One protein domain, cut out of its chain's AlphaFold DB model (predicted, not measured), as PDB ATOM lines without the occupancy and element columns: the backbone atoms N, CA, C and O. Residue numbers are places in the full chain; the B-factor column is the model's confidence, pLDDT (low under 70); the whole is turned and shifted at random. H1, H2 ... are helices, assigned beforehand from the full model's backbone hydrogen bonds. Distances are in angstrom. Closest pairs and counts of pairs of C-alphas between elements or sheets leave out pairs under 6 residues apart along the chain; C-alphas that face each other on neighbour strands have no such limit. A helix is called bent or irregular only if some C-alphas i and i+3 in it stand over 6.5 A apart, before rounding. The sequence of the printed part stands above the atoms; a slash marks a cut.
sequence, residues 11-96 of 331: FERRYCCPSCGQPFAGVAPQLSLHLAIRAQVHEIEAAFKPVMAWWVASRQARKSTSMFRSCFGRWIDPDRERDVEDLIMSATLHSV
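Overview. This is residues 11 to 96 of the 331 residues of an uncharacterized protein of Massilia horti (UniProt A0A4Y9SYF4). Picture a wide, open U: kinked helix H2 is its base, H1 with the loop of residues 11 to 30 makes one arm, and the helical hairpin of H3 and H4 makes the other. The middle of the U is empty, and H3 with H4 is the one pair of helices that touch. The printed part has 86 residues, with four named helices in the order H1, H2, H3, H4 and no named strand; the class is all helix. The whole is extended, with a radius of gyration of the C-alphas of 19.9 A, and its outline is flat, spanning 49 by 38 by 17 A.

Along the chain. Begin with the longest helix, H2, residues 41 to 57: find C-alpha 41 at (-33.161, -50.815, 52.720), and from there it runs 22.9 A to C-alpha 57 at (-46.147, -33.732, 44.700). It is irregular, with C-alphas 47 and 50 lying 7.1 A apart, and it has a kink of 48 degrees near residue 48. Look before it for H1, residues 31 to 39, 12.2 A long. After it comes H3, residues 59 to 72, 19.7 A long. Last is H4, residues 84 to 95, 16.3 A long, which ends with C-alpha 95 at (-47.774, -30.813, 34.426).

Arrangement. Start again from H2, which touches no helix. It meets H1 only through their link, a tight one of 1 residue. It meets H3 only through their link, also tight, of 1 residue. Go on to H3 and H4, a helical hairpin: they touch, and their closest C-alphas, those of Ala 61 and Thr 92, are 6.0 A apart. They run opposite ways at a shallow tilt of 19 degrees, 10.7 A from centre to centre. H2 and H4 are apart, and H1 is apart from both H3 and H4. In H1, H3 and H4 every O i to N i+4 pair is within hydrogen-bond range; in H2 it is 11 of 13.

Size, cuts and confidence. The two C-alphas farthest apart are those of Ala 39 and Asp 79, at 51.1 A. The printed part has no cut. The link from H3 to H4 is long, with 11 residues, and residues 77 to 83 stand free. Residues 35 to 53 also stand free, of which 35 to 39 belong to H1 and 41 to 53 to H2. Look for low confidence in residues 11 to 15, 24 to 29, 64 to 82 and 84 to 85, where pLDDT is under 70; its mean over the printed part is 72.9.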
ATOM      1  N   PHE A  11     -42.340 -67.072  58.087       66.81
ATOM      2  CA  PHE A  11     -42.102 -67.325  56.662       66.81
ATOM      3  C   PHE A  11     -42.498 -68.750  56.235       66.81
ATOM      4  O   PHE A  11     -42.553 -69.047  55.044       66.81
ATOM      5  N   GLU A  12     -42.821 -69.630  57.187       66.06
ATOM      6  CA  GLU A  12     -43.300 -70.993  56.918       66.06
ATOM      7  C   GLU A  12     -44.750 -71.004  56.401       66.06
ATOM      8  O   GLU A  12     -45.135 -71.876  55.617       66.06
ATOM      9  N   ARG A  13     -45.558 -69.996  56.767       61.53
ATOM     10  CA  ARG A  13     -46.924 -69.821  56.252       61.53
ATOM     11  C   ARG A  13     -46.897 -69.177  54.869       61.53
ATOM     12  O   ARG A  13     -46.949 -67.959  54.718       61.53
ATOM     13  N   ARG A  14     -46.848 -70.013  53.832       62.12
ATOM     14  CA  ARG A  14     -46.985 -69.554  52.447       62.12
ATOM     15  C   ARG A  14     -48.421 -69.077  52.214       62.12
ATOM     16  O   ARG A  14     -49.353 -69.877  52.237       62.12
ATOM     17  N   TYR A  15     -48.605 -67.782  51.962       65.69
ATOM     18  CA  TYR A  15     -49.852 -67.262  51.396       65.69
ATOM     19  C   TYR A  15     -49.942 -67.720  49.936       65.69
ATOM     20  O   TYR A  15     -49.571 -66.995  49.012       65.69
ATOM     21  N   CYS A  16     -50.366 -68.967  49.747       74.50
ATOM     22  CA  CYS A  16     -50.569 -69.583  48.445       74.50
ATOM     23  C   CYS A  16     -52.026 -69.440  48.008       74.50
ATOM     24  O   CYS A  16     -52.950 -69.552  48.814       74.50
ATOM     25  N   CYS A  17     -52.226 -69.238  46.711       76.81
ATOM     26  CA  CYS A  17     -53.529 -69.348  46.087       76.81
ATOM     27  C   CYS A  17     -54.063 -70.777  46.290       76.81
ATOM     28  O   CYS A  17     -53.387 -71.729  45.893       76.81
ATOM     29  N   PRO A  18     -55.267 -70.961  46.861       74.44
ATOM     30  CA  PRO A  18     -55.824 -72.289  47.114       74.44
ATOM     31  C   PRO A  18     -56.150 -73.058  45.824       74.44
ATOM     32  O   PRO A  18     -56.251 -74.278  45.858       74.44
ATOM     33  N   SER A  19     -56.293 -72.366  44.688       81.75
ATOM     34  CA  SER A  19     -56.621 -72.989  43.400       81.75
ATOM     35  C   SER A  19     -55.398 -73.433  42.598       81.75
ATOM     36  O   SER A  19     -55.465 -74.454  41.926       81.75
ATOM     37  N   CYS A  20     -54.291 -72.683  42.634       82.94
ATOM     38  CA  CYS A  20     -53.100 -72.990  41.826       82.94
ATOM     39  C   CYS A  20     -51.834 -73.274  42.646       82.94
ATOM     40  O   CYS A  20     -50.783 -73.540  42.069       82.94
ATOM     41  N   GLY A  21     -51.898 -73.186  43.978       76.94
ATOM     42  CA  GLY A  21     -50.773 -73.444  44.883       76.94
ATOM     43  C   GLY A  21     -49.641 -72.411  44.824       76.94
ATOM     44  O   GLY A  21     -48.703 -72.490  45.617       76.94
ATOM     45  N   GLN A  22     -49.717 -71.428  43.921       79.81
ATOM     46  CA  GLN A  22     -48.686 -70.405  43.744       79.81
ATOM     47  C   GLN A  22     -48.772 -69.318  44.823       79.81
ATOM     48  O   GLN A  22     -49.879 -68.988  45.256       79.81
ATOM     49  N   PRO A  23     -47.648 -68.717  45.252       74.88
ATOM     50  CA  PRO A  23     -47.666 -67.575  46.164       74.88
ATOM     51  C   PRO A  23     -48.476 -66.409  45.577       74.88
ATOM     52  O   PRO A  23     -48.274 -66.049  44.419       74.88
ATOM     53  N   PHE A  24     -49.337 -65.764  46.373       66.69
ATOM     54  CA  PHE A  24     -50.160 -64.628  45.913       66.69
ATOM     55  C   PHE A  24     -49.340 -63.436  45.381       66.69
ATOM     56  O   PHE A  24     -49.846 -62.663  44.575       66.69
ATOM     57  N   ALA A  25     -48.080 -63.294  45.805       64.44
ATOM     58  CA  ALA A  25     -47.172 -62.235  45.362       64.44
ATOM     59  C   ALA A  25     -46.177 -62.684  44.271       64.44
ATOM     60  O   ALA A  25     -45.239 -61.952  43.968       64.44
ATOM     61  N   GLY A  26     -46.308 -63.904  43.730       65.31
ATOM     62  CA  GLY A  26     -45.375 -64.464  42.740       65.31
ATOM     63  C   GLY A  26     -43.966 -64.775  43.271       65.31
ATOM     64  O   GLY A  26     -43.169 -65.385  42.567       65.31
ATOM     65  N   VAL A  27     -43.662 -64.411  44.520       64.94
ATOM     66  CA  VAL A  27     -42.390 -64.678  45.201       64.94
ATOM     67  C   VAL A  27     -42.685 -65.384  46.521       64.94
ATOM     68  O   VAL A  27     -43.546 -64.952  47.291       64.94
ATOM     69  N   ALA A  28     -41.998 -66.497  46.782       66.19
ATOM     70  CA  ALA A  28     -42.144 -67.215  48.041       66.19
ATOM     71  C   ALA A  28     -41.579 -66.365  49.200       66.19
ATOM     72  O   ALA A  28     -40.472 -65.840  49.073       66.19
ATOM     73  N   PRO A  29     -42.291 -66.234  50.334       67.56
ATOM     74  CA  PRO A  29     -41.758 -65.539  51.497       67.56
ATOM     75  C   PRO A  29     -40.562 -66.330  52.041       67.56
ATOM     76  O   PRO A  29     -40.720 -67.418  52.585       67.56
ATOM     77  N   GLN A  30     -39.353 -65.803  51.856       75.06
ATOM     78  CA  GLN A  30     -38.114 -66.406  52.342       75.06
ATOM     79  C   GLN A  30     -37.415 -65.439  53.298       75.06
ATOM     80  O   GLN A  30     -37.260 -64.255  52.991       75.06
ATOM     81  N   LEU A  31     -36.966 -65.952  54.446       75.69
ATOM     82  CA  LEU A  31     -36.231 -65.165  55.438       75.69
ATOM     83  C   LEU A  31     -34.948 -64.566  54.839       75.69
ATOM     84  O   LEU A  31     -34.646 -63.405  55.086       75.69
ATOM     85  N   SER A  32     -34.234 -65.326  54.006       79.75
ATOM     86  CA  SER A  32     -33.033 -64.866  53.295       79.75
ATOM     87  C   SER A  32     -33.310 -63.644  52.417       79.75
ATOM     88  O   SER A  32     -32.584 -62.657  52.494       79.75
ATOM     89  N   LEU A  33     -34.397 -63.670  51.640       77.75
ATOM     90  CA  LEU A  33     -34.826 -62.542  50.813       77.75
ATOM     91  C   LEU A  33     -35.222 -61.335  51.673       77.75
ATOM     92  O   LEU A  33     -34.851 -60.207  51.364       77.75
ATOM     93  N   HIS A  34     -35.941 -61.566  52.773       77.44
ATOM     94  CA  HIS A  34     -36.318 -60.500  53.698       77.44
ATOM     95  C   HIS A  34     -35.088 -59.816  54.311       77.44
ATOM     96  O   HIS A  34     -35.020 -58.589  54.349       77.44
ATOM     97  N   LEU A  35     -34.101 -60.596  54.759       81.31
ATOM     98  CA  LEU A  35     -32.844 -60.073  55.295       81.31
ATOM     99  C   LEU A  35     -32.029 -59.339  54.224       81.31
ATOM    100  O   LEU A  35     -31.495 -58.274  54.516       81.31
ATOM    101  N   ALA A  36     -31.993 -59.847  52.989       80.56
ATOM    102  CA  ALA A  36     -31.326 -59.186  51.866       80.56
ATOM    103  C   ALA A  36     -31.956 -57.820  51.538       80.56
ATOM    104  O   ALA A  36     -31.245 -56.824  51.429       80.56
ATOM    105  N   ILE A  37     -33.291 -57.741  51.474       78.94
ATOM    106  CA  ILE A  37     -34.020 -56.474  51.279       78.94
ATOM    107  C   ILE A  37     -33.735 -55.505  52.430       78.94
ATOM    108  O   ILE A  37     -33.543 -54.313  52.209       78.94
ATOM    109  N   ARG A  38     -33.689 -56.009  53.668       81.75
ATOM    110  CA  ARG A  38     -33.434 -55.188  54.854       81.75
ATOM    111  C   ARG A  38     -32.005 -54.645  54.881       81.75
ATOM    112  O   ARG A  38     -31.814 -53.501  55.274       81.75
ATOM    113  N   ALA A  39     -31.029 -55.432  54.430       86.12
ATOM    114  CA  ALA A  39     -29.648 -54.986  54.264       86.12
ATOM    115  C   ALA A  39     -29.528 -53.881  53.200       86.12
ATOM    116  O   ALA A  39     -28.748 -52.950  53.369       86.12
ATOM    117  N   GLN A  40     -30.353 -53.943  52.153       87.12
ATOM    118  CA  GLN A  40     -30.397 -52.957  51.070       87.12
ATOM    119  C   GLN A  40     -31.421 -51.837  51.304       87.12
ATOM    120  O   GLN A  40     -31.675 -51.045  50.401       87.12
ATOM    121  N   VAL A  41     -32.032 -51.735  52.493       84.88
ATOM    122  CA  VAL A  41     -33.161 -50.815  52.720       84.88
ATOM    123  C   VAL A  41     -32.799 -49.368  52.397       84.88
ATOM    124  O   VAL A  41     -33.591 -48.672  51.777       84.88
ATOM    125  N   HIS A  42     -31.580 -48.940  52.727       85.62
ATOM    126  CA  HIS A  42     -31.108 -47.587  52.442       85.62
ATOM    127  C   HIS A  42     -30.886 -47.340  50.948       85.62
ATOM    128  O   HIS A  42     -31.161 -46.245  50.461       85.62
ATOM    129  N   GLU A  43     -30.431 -48.351  50.208       87.88
ATOM    130  CA  GLU A  43     -30.260 -48.277  48.754       87.88
ATOM    131  C   GLU A  43     -31.618 -48.234  48.051       87.88
ATOM    132  O   GLU A  43     -31.833 -47.418  47.154       87.88
ATOM    133  N   ILE A  44     -32.570 -49.048  48.514       81.94
ATOM    134  CA  ILE A  44     -33.958 -49.049  48.045       81.94
ATOM    135  C   ILE A  44     -34.601 -47.692  48.347       81.94
ATOM    136  O   ILE A  44     -35.159 -47.056  47.455       81.94
ATOM    137  N   GLU A  45     -34.496 -47.198  49.579       84.56
ATOM    138  CA  GLU A  45     -35.003 -45.878  49.951       84.56
ATOM    139  C   GLU A  45     -34.390 -44.783  49.081       84.56
ATOM    140  O   GLU A  45     -35.127 -43.956  48.551       84.56
ATOM    141  N   ALA A  46     -33.072 -44.792  48.867       86.50
ATOM    142  CA  ALA A  46     -32.402 -43.825  48.005       86.50
ATOM    143  C   ALA A  46     -32.907 -43.897  46.552       86.50
ATOM    144  O   ALA A  46     -33.194 -42.855  45.958       86.50
ATOM    145  N   ALA A  47     -33.082 -45.103  46.007       84.19
ATOM    146  CA  ALA A  47     -33.568 -45.323  44.648       84.19
ATOM    147  C   ALA A  47     -35.030 -44.879  44.458       84.19
ATOM    148  O   ALA A  47     -35.374 -44.279  43.438       84.19
ATOM    149  N   PHE A  48     -35.898 -45.127  45.443       85.06
ATOM    150  CA  PHE A  48     -37.327 -44.806  45.363       85.06
ATOM    151  C   PHE A  48     -37.690 -43.427  45.925       85.06
ATOM    152  O   PHE A  48     -38.787 -42.931  45.659       85.06
ATOM    153  N   LYS A  49     -36.798 -42.751  46.656       86.81
ATOM    154  CA  LYS A  49     -37.043 -41.411  47.216       86.81
ATOM    155  C   LYS A  49     -37.508 -40.390  46.166       86.81
ATOM    156  O   LYS A  49     -38.496 -39.704  46.444       86.81
ATOM    157  N   PRO A  50     -36.914 -40.297  44.957       84.50
ATOM    158  CA  PRO A  50     -37.406 -39.393  43.913       84.50
ATOM    159  C   PRO A  50     -38.825 -39.744  43.448       84.50
ATOM    160  O   PRO A  50     -39.651 -38.861  43.225       84.50
ATOM    161  N   VAL A  51     -39.130 -41.041  43.355       84.44
ATOM    162  CA  VAL A  51     -40.452 -41.557  42.979       84.44
ATOM    163  C   VAL A  51     -41.500 -41.203  44.026       84.44
ATOM    164  O   VAL A  51     -42.578 -40.724  43.686       84.44
ATOM    165  N   MET A  52     -41.182 -41.395  45.305       85.38
ATOM    166  CA  MET A  52     -42.075 -41.058  46.413       85.38
ATOM    167  C   MET A  52     -42.306 -39.553  46.522       85.38
ATOM    168  O   MET A  52     -43.449 -39.124  46.685       85.38
ATOM    169  N   ALA A  53     -41.260 -38.743  46.347       86.75
ATOM    170  CA  ALA A  53     -41.384 -37.289  46.301       86.75
ATOM    171  C   ALA A  53     -42.306 -36.840  45.154       86.75
ATOM    172  O   ALA A  53     -43.239 -36.066  45.377       86.75
ATOM    173  N   TRP A  54     -42.115 -37.391  43.951       87.25
ATOM    174  CA  TRP A  54     -42.999 -37.144  42.812       87.25
ATOM    175  C   TRP A  54     -44.439 -37.609  43.074       87.25
ATOM    176  O   TRP A  54     -45.395 -36.894  42.769       87.25
ATOM    177  N   TRP A  55     -44.633 -38.781  43.681       83.44
ATOM    178  CA  TRP A  55     -45.962 -39.312  43.995       83.44
ATOM    179  C   TRP A  55     -46.739 -38.398  44.948       83.44
ATOM    180  O   TRP A  55     -47.941 -38.183  44.767       83.44
ATOM    181  N   VAL A  56     -46.059 -37.834  45.948       85.00
ATOM    182  CA  VAL A  56     -46.648 -36.871  46.886       85.00
ATOM    183  C   VAL A  56     -46.938 -35.540  46.187       85.00
ATOM    184  O   VAL A  56     -48.062 -35.043  46.290       85.00
ATOM    185  N   ALA A  57     -45.985 -34.996  45.424       83.00
ATOM    186  CA  ALA A  57     -46.147 -33.732  44.700       83.00
ATOM    187  C   ALA A  57     -47.266 -33.791  43.639       83.00
ATOM    188  O   ALA A  57     -48.036 -32.848  43.476       83.00
ATOM    189  N   SER A  58     -47.428 -34.937  42.972       81.31
ATOM    190  CA  SER A  58     -48.458 -35.170  41.951       81.31
ATOM    191  C   SER A  58     -49.859 -35.439  42.513       81.31
ATOM    192  O   SER A  58     -50.796 -35.637  41.739       81.31
ATOM    193  N   ARG A  59     -50.054 -35.453  43.843       82.00
ATOM    194  CA  ARG A  59     -51.327 -35.841  44.481       82.00
ATOM    195  C   ARG A  59     -52.534 -35.088  43.924       82.00
ATOM    196  O   ARG A  59     -53.562 -35.709  43.661       82.00
ATOM    197  N   GLN A  60     -52.423 -33.771  43.752       77.19
ATOM    198  CA  GLN A  60     -53.529 -32.953  43.253       77.19
ATOM    199  C   GLN A  60     -53.831 -33.253  41.782       77.19
ATOM    200  O   GLN A  60     -54.992 -33.441  41.432       77.19
ATOM    201  N   ALA A  61     -52.798 -33.378  40.946       72.44
ATOM    202  CA  ALA A  61     -52.947 -33.703  39.531       72.44
ATOM    203  C   ALA A  61     -53.582 -35.097  39.347       72.44
ATOM    204  O   ALA A  61     -54.589 -35.234  38.657       72.44
ATOM    205  N   ARG A  62     -53.108 -36.109  40.089       77.00
ATOM    206  CA  ARG A  62     -53.698 -37.460  40.101       77.00
ATOM    207  C   ARG A  62     -55.142 -37.471  40.603       77.00
ATOM    208  O   ARG A  62     -55.970 -38.211  40.072       77.00
ATOM    209  N   LYS A  63     -55.471 -36.646  41.604       73.06
ATOM    210  CA  LYS A  63     -56.849 -36.486  42.093       73.06
ATOM    211  C   LYS A  63     -57.758 -35.890  41.014       73.06
ATOM    212  O   LYS A  63     -58.866 -36.391  40.838       73.06
ATOM    213  N   SER A  64     -57.296 -34.877  40.284       67.38
ATOM    214  CA  SER A  64     -58.030 -34.293  39.154       67.38
ATOM    215  C   SER A  64     -58.265 -35.317  38.041       67.38
ATOM    216  O   SER A  64     -59.388 -35.442  37.559       67.38
ATOM    217  N   THR A  65     -57.257 -36.123  37.707       69.31
ATOM    218  CA  THR A  65     -57.358 -37.206  36.713       69.31
ATOM    219  C   THR A  65     -58.343 -38.294  37.135       69.31
ATOM    220  O   THR A  65     -59.190 -38.710  36.347       69.31
ATOM    221  N   SER A  66     -58.307 -38.711  38.404       67.56
ATOM    222  CA  SER A  66     -59.274 -39.665  38.961       67.56
ATOM    223  C   SER A  66     -60.704 -39.113  38.946       67.56
ATOM    224  O   SER A  66     -61.634 -39.824  38.559       67.56
ATOM    225  N   MET A  67     -60.882 -37.836  39.308       63.53
ATOM    226  CA  MET A  67     -62.177 -37.159  39.242       63.53
ATOM    227  C   MET A  67     -62.693 -37.134  37.805       63.53
ATOM    228  O   MET A  67     -63.825 -37.553  37.563       63.53
ATOM    229  N   PHE A  68     -61.848 -36.753  36.845       63.75
ATOM    230  CA  PHE A  68     -62.204 -36.769  35.433       63.75
ATOM    231  C   PHE A  68     -62.640 -38.167  34.984       63.75
ATOM    232  O   PHE A  68     -63.727 -38.321  34.435       63.75
ATOM    233  N   ARG A  69     -61.856 -39.210  35.285       62.62
ATOM    234  CA  ARG A  69     -62.197 -40.598  34.935       62.62
ATOM    235  C   ARG A  69     -63.561 -41.011  35.495       62.62
ATOM    236  O   ARG A  69     -64.345 -41.648  34.800       62.62
ATOM    237  N   SER A  70     -63.878 -40.606  36.724       58.50
ATOM    238  CA  SER A  70     -65.169 -40.911  37.351       58.50
ATOM    239  C   SER A  70     -66.352 -40.145  36.743       58.50
ATOM    240  O   SER A  70     -67.452 -40.694  36.657       58.50
ATOM    241  N   CYS A  71     -66.133 -38.903  36.305       56.91
ATOM    242  CA  CYS A  71     -67.164 -38.033  35.741       56.91
ATOM    243  C   CYS A  71     -67.416 -38.313  34.255       56.91
ATOM    244  O   CYS A  71     -68.562 -38.286  33.817       56.91
ATOM    245  N   PHE A  72     -66.361 -38.615  33.498       55.31
ATOM    246  CA  PHE A  72     -66.388 -38.681  32.037       55.31
ATOM    247  C   PHE A  72     -66.181 -40.093  31.482       55.31
ATOM    248  O   PHE A  72     -66.549 -40.345  30.342       55.31
ATOM    249  N   GLY A  73     -65.698 -41.054  32.279       53.72
ATOM    250  CA  GLY A  73     -65.451 -42.432  31.831       53.72
ATOM    251  C   GLY A  73     -66.696 -43.208  31.380       53.72
ATOM    252  O   GLY A  73     -66.567 -44.263  30.780       53.72
ATOM    253  N   ARG A  74     -67.904 -42.695  31.652       54.06
ATOM    254  CA  ARG A  74     -69.176 -43.262  31.156       54.06
ATOM    255  C   ARG A  74     -69.667 -42.640  29.848       54.06
ATOM    256  O   ARG A  74     -70.625 -43.147  29.279       54.06
ATOM    257  N   TRP A  75     -69.050 -41.540  29.428       49.34
ATOM    258  CA  TRP A  75     -69.432 -40.741  28.261       49.34
ATOM    259  C   TRP A  75     -68.489 -40.951  27.075       49.34
ATOM    260  O   TRP A  75     -68.722 -40.408  25.999       49.34
ATOM    261  N   ILE A  76     -67.407 -41.703  27.288       52.62
ATOM    262  CA  ILE A  76     -66.463 -42.086  26.246       52.62
ATOM    263  C   ILE A  76     -67.055 -43.315  25.557       52.62
ATOM    264  O   ILE A  76     -67.170 -44.383  26.154       52.62
ATOM    265  N   ASP A  77     -67.508 -43.095  24.329       50.94
ATOM    266  CA  ASP A  77     -68.023 -44.107  23.414       50.94
ATOM    267  C   ASP A  77     -66.934 -45.167  23.144       50.94
ATOM    268  O   ASP A  77     -65.849 -44.789  22.689       50.94
ATOM    269  N   PRO A  78     -67.168 -46.460  23.445       52.12
ATOM    270  CA  PRO A  78     -66.169 -47.514  23.261       52.12
ATOM    271  C   PRO A  78     -65.734 -47.686  21.800       52.12
ATOM    272  O   PRO A  78     -64.613 -48.125  21.565       52.12
ATOM    273  N   ASP A  79     -66.562 -47.271  20.836       53.16
ATOM    274  CA  ASP A  79     -66.256 -47.379  19.404       53.16
ATOM    275  C   ASP A  79     -65.473 -46.164  18.866       53.16
ATOM    276  O   ASP A  79     -65.063 -46.127  17.704       53.16
ATOM    277  N   ARG A  80     -65.231 -45.146  19.706       50.66
ATOM    278  CA  ARG A  80     -64.392 -43.983  19.387       50.66
ATOM    279  C   ARG A  80     -63.167 -43.979  20.284       50.66
ATOM    280  O   ARG A  80     -63.065 -43.176  21.211       50.66
ATOM    281  N   GLU A  81     -62.213 -44.840  19.943       45.09
ATOM    282  CA  GLU A  81     -60.841 -44.881  20.465       45.09
ATOM    283  C   GLU A  81     -60.088 -43.556  20.229       45.09
ATOM    284  O   GLU A  81     -59.148 -43.444  19.443       45.09
ATOM    285  N   ARG A  82     -60.472 -42.497  20.934       55.84
ATOM    286  CA  ARG A  82     -59.486 -41.531  21.396       55.84
ATOM    287  C   ARG A  82     -59.195 -41.926  22.817       55.84
ATOM    288  O   ARG A  82     -60.088 -41.940  23.658       55.84
ATOM    289  N   ASP A  83     -57.944 -42.268  23.044       70.88
ATOM    290  CA  ASP A  83     -57.396 -42.721  24.309       70.88
ATOM    291  C   ASP A  83     -57.363 -41.540  25.297       70.88
ATOM    292  O   ASP A  83     -56.327 -40.965  25.619       70.88
ATOM    293  N   VAL A  84     -58.548 -41.056  25.680       68.31
ATOM    294  CA  VAL A  84     -58.736 -39.871  26.522       68.31
ATOM    295  C   VAL A  84     -58.078 -40.106  27.877       68.31
ATOM    296  O   VAL A  84     -57.516 -39.177  28.451       68.31
ATOM    297  N   GLU A  85     -58.091 -41.351  28.360       69.62
ATOM    298  CA  GLU A  85     -57.359 -41.747  29.561       69.62
ATOM    299  C   GLU A  85     -55.853 -41.509  29.391       69.62
ATOM    300  O   GLU A  85     -55.255 -40.813  30.215       69.62
ATOM    301  N   ASP A  86     -55.266 -41.953  28.280       74.06
ATOM    302  CA  ASP A  86     -53.852 -41.725  27.983       74.06
ATOM    303  C   ASP A  86     -53.518 -40.256  27.681       74.06
ATOM    304  O   ASP A  86     -52.418 -39.794  27.998       74.06
ATOM    305  N   LEU A  87     -54.453 -39.487  27.113       74.88
ATOM    306  CA  LEU A  87     -54.293 -38.049  26.882       74.88
ATOM    307  C   LEU A  87     -54.234 -37.288  28.205       74.88
ATOM    308  O   LEU A  87     -53.363 -36.438  28.398       74.88
ATOM    309  N   ILE A  88     -55.128 -37.611  29.138       73.94
ATOM    310  CA  ILE A  88     -55.164 -36.990  30.465       73.94
ATOM    311  C   ILE A  88     -53.969 -37.437  31.287       73.94
ATOM    312  O   ILE A  88     -53.356 -36.613  31.967       73.94
ATOM    313  N   MET A  89     -53.606 -38.717  31.214       74.62
ATOM    314  CA  MET A  89     -52.393 -39.217  31.847       74.62
ATOM    315  C   MET A  89     -51.169 -38.475  31.303       74.62
ATOM    316  O   MET A  89     -50.363 -37.977  32.084       74.62
ATOM    317  N   SER A  90     -51.078 -38.281  29.985       79.25
ATOM    318  CA  SER A  90     -49.995 -37.512  29.359       79.25
ATOM    319  C   SER A  90     -49.997 -36.044  29.795       79.25
ATOM    320  O   SER A  90     -48.951 -35.532  30.173       79.25
ATOM    321  N   ALA A  91     -51.152 -35.372  29.844       75.62
ATOM    322  CA  ALA A  91     -51.271 -34.002  30.360       75.62
ATOM    323  C   ALA A  91     -50.864 -33.892  31.846       75.62
ATOM    324  O   ALA A  91     -50.226 -32.926  32.272       75.62
ATOM    325  N   THR A  92     -51.194 -34.911  32.644       75.81
ATOM    326  CA  THR A  92     -50.791 -35.021  34.055       75.81
ATOM    327  C   THR A  92     -49.274 -35.169  34.170       75.81
ATOM    328  O   THR A  92     -48.650 -34.484  34.975       75.81
ATOM    329  N   LEU A  93     -48.671 -36.022  33.340       78.75
ATOM    330  CA  LEU A  93     -47.226 -36.243  33.300       78.75
ATOM    331  C   LEU A  93     -46.457 -35.026  32.769       78.75
ATOM    332  O   LEU A  93     -45.327 -34.810  33.186       78.75
ATOM    333  N   HIS A  94     -47.061 -34.199  31.912       79.25
ATOM    334  CA  HIS A  94     -46.476 -32.919  31.492       79.25
ATOM    335  C   HIS A  94     -46.523 -31.858  32.590       79.25
ATOM    336  O   HIS A  94     -45.555 -31.132  32.789       79.25
ATOM    337  N   SER A  95     -47.636 -31.772  33.320       76.56
ATOM    338  CA  SER A  95     -47.774 -30.813  34.426       76.56
ATOM    339  C   SER A  95     -46.953 -31.199  35.658       76.56
ATOM    340  O   SER A  95     -46.501 -30.319  36.388       76.56
ATOM    341  N   VAL A  96     -46.731 -32.498  35.883       81.81
ATOM    342  CA  VAL A  96     -45.870 -33.015  36.953       81.81
ATOM    343  C   VAL A  96     -44.949 -34.108  36.390       81.81
ATOM    344  O   VAL A  96     -45.289 -35.295  36.479       81.81
TER     345      VAL A  96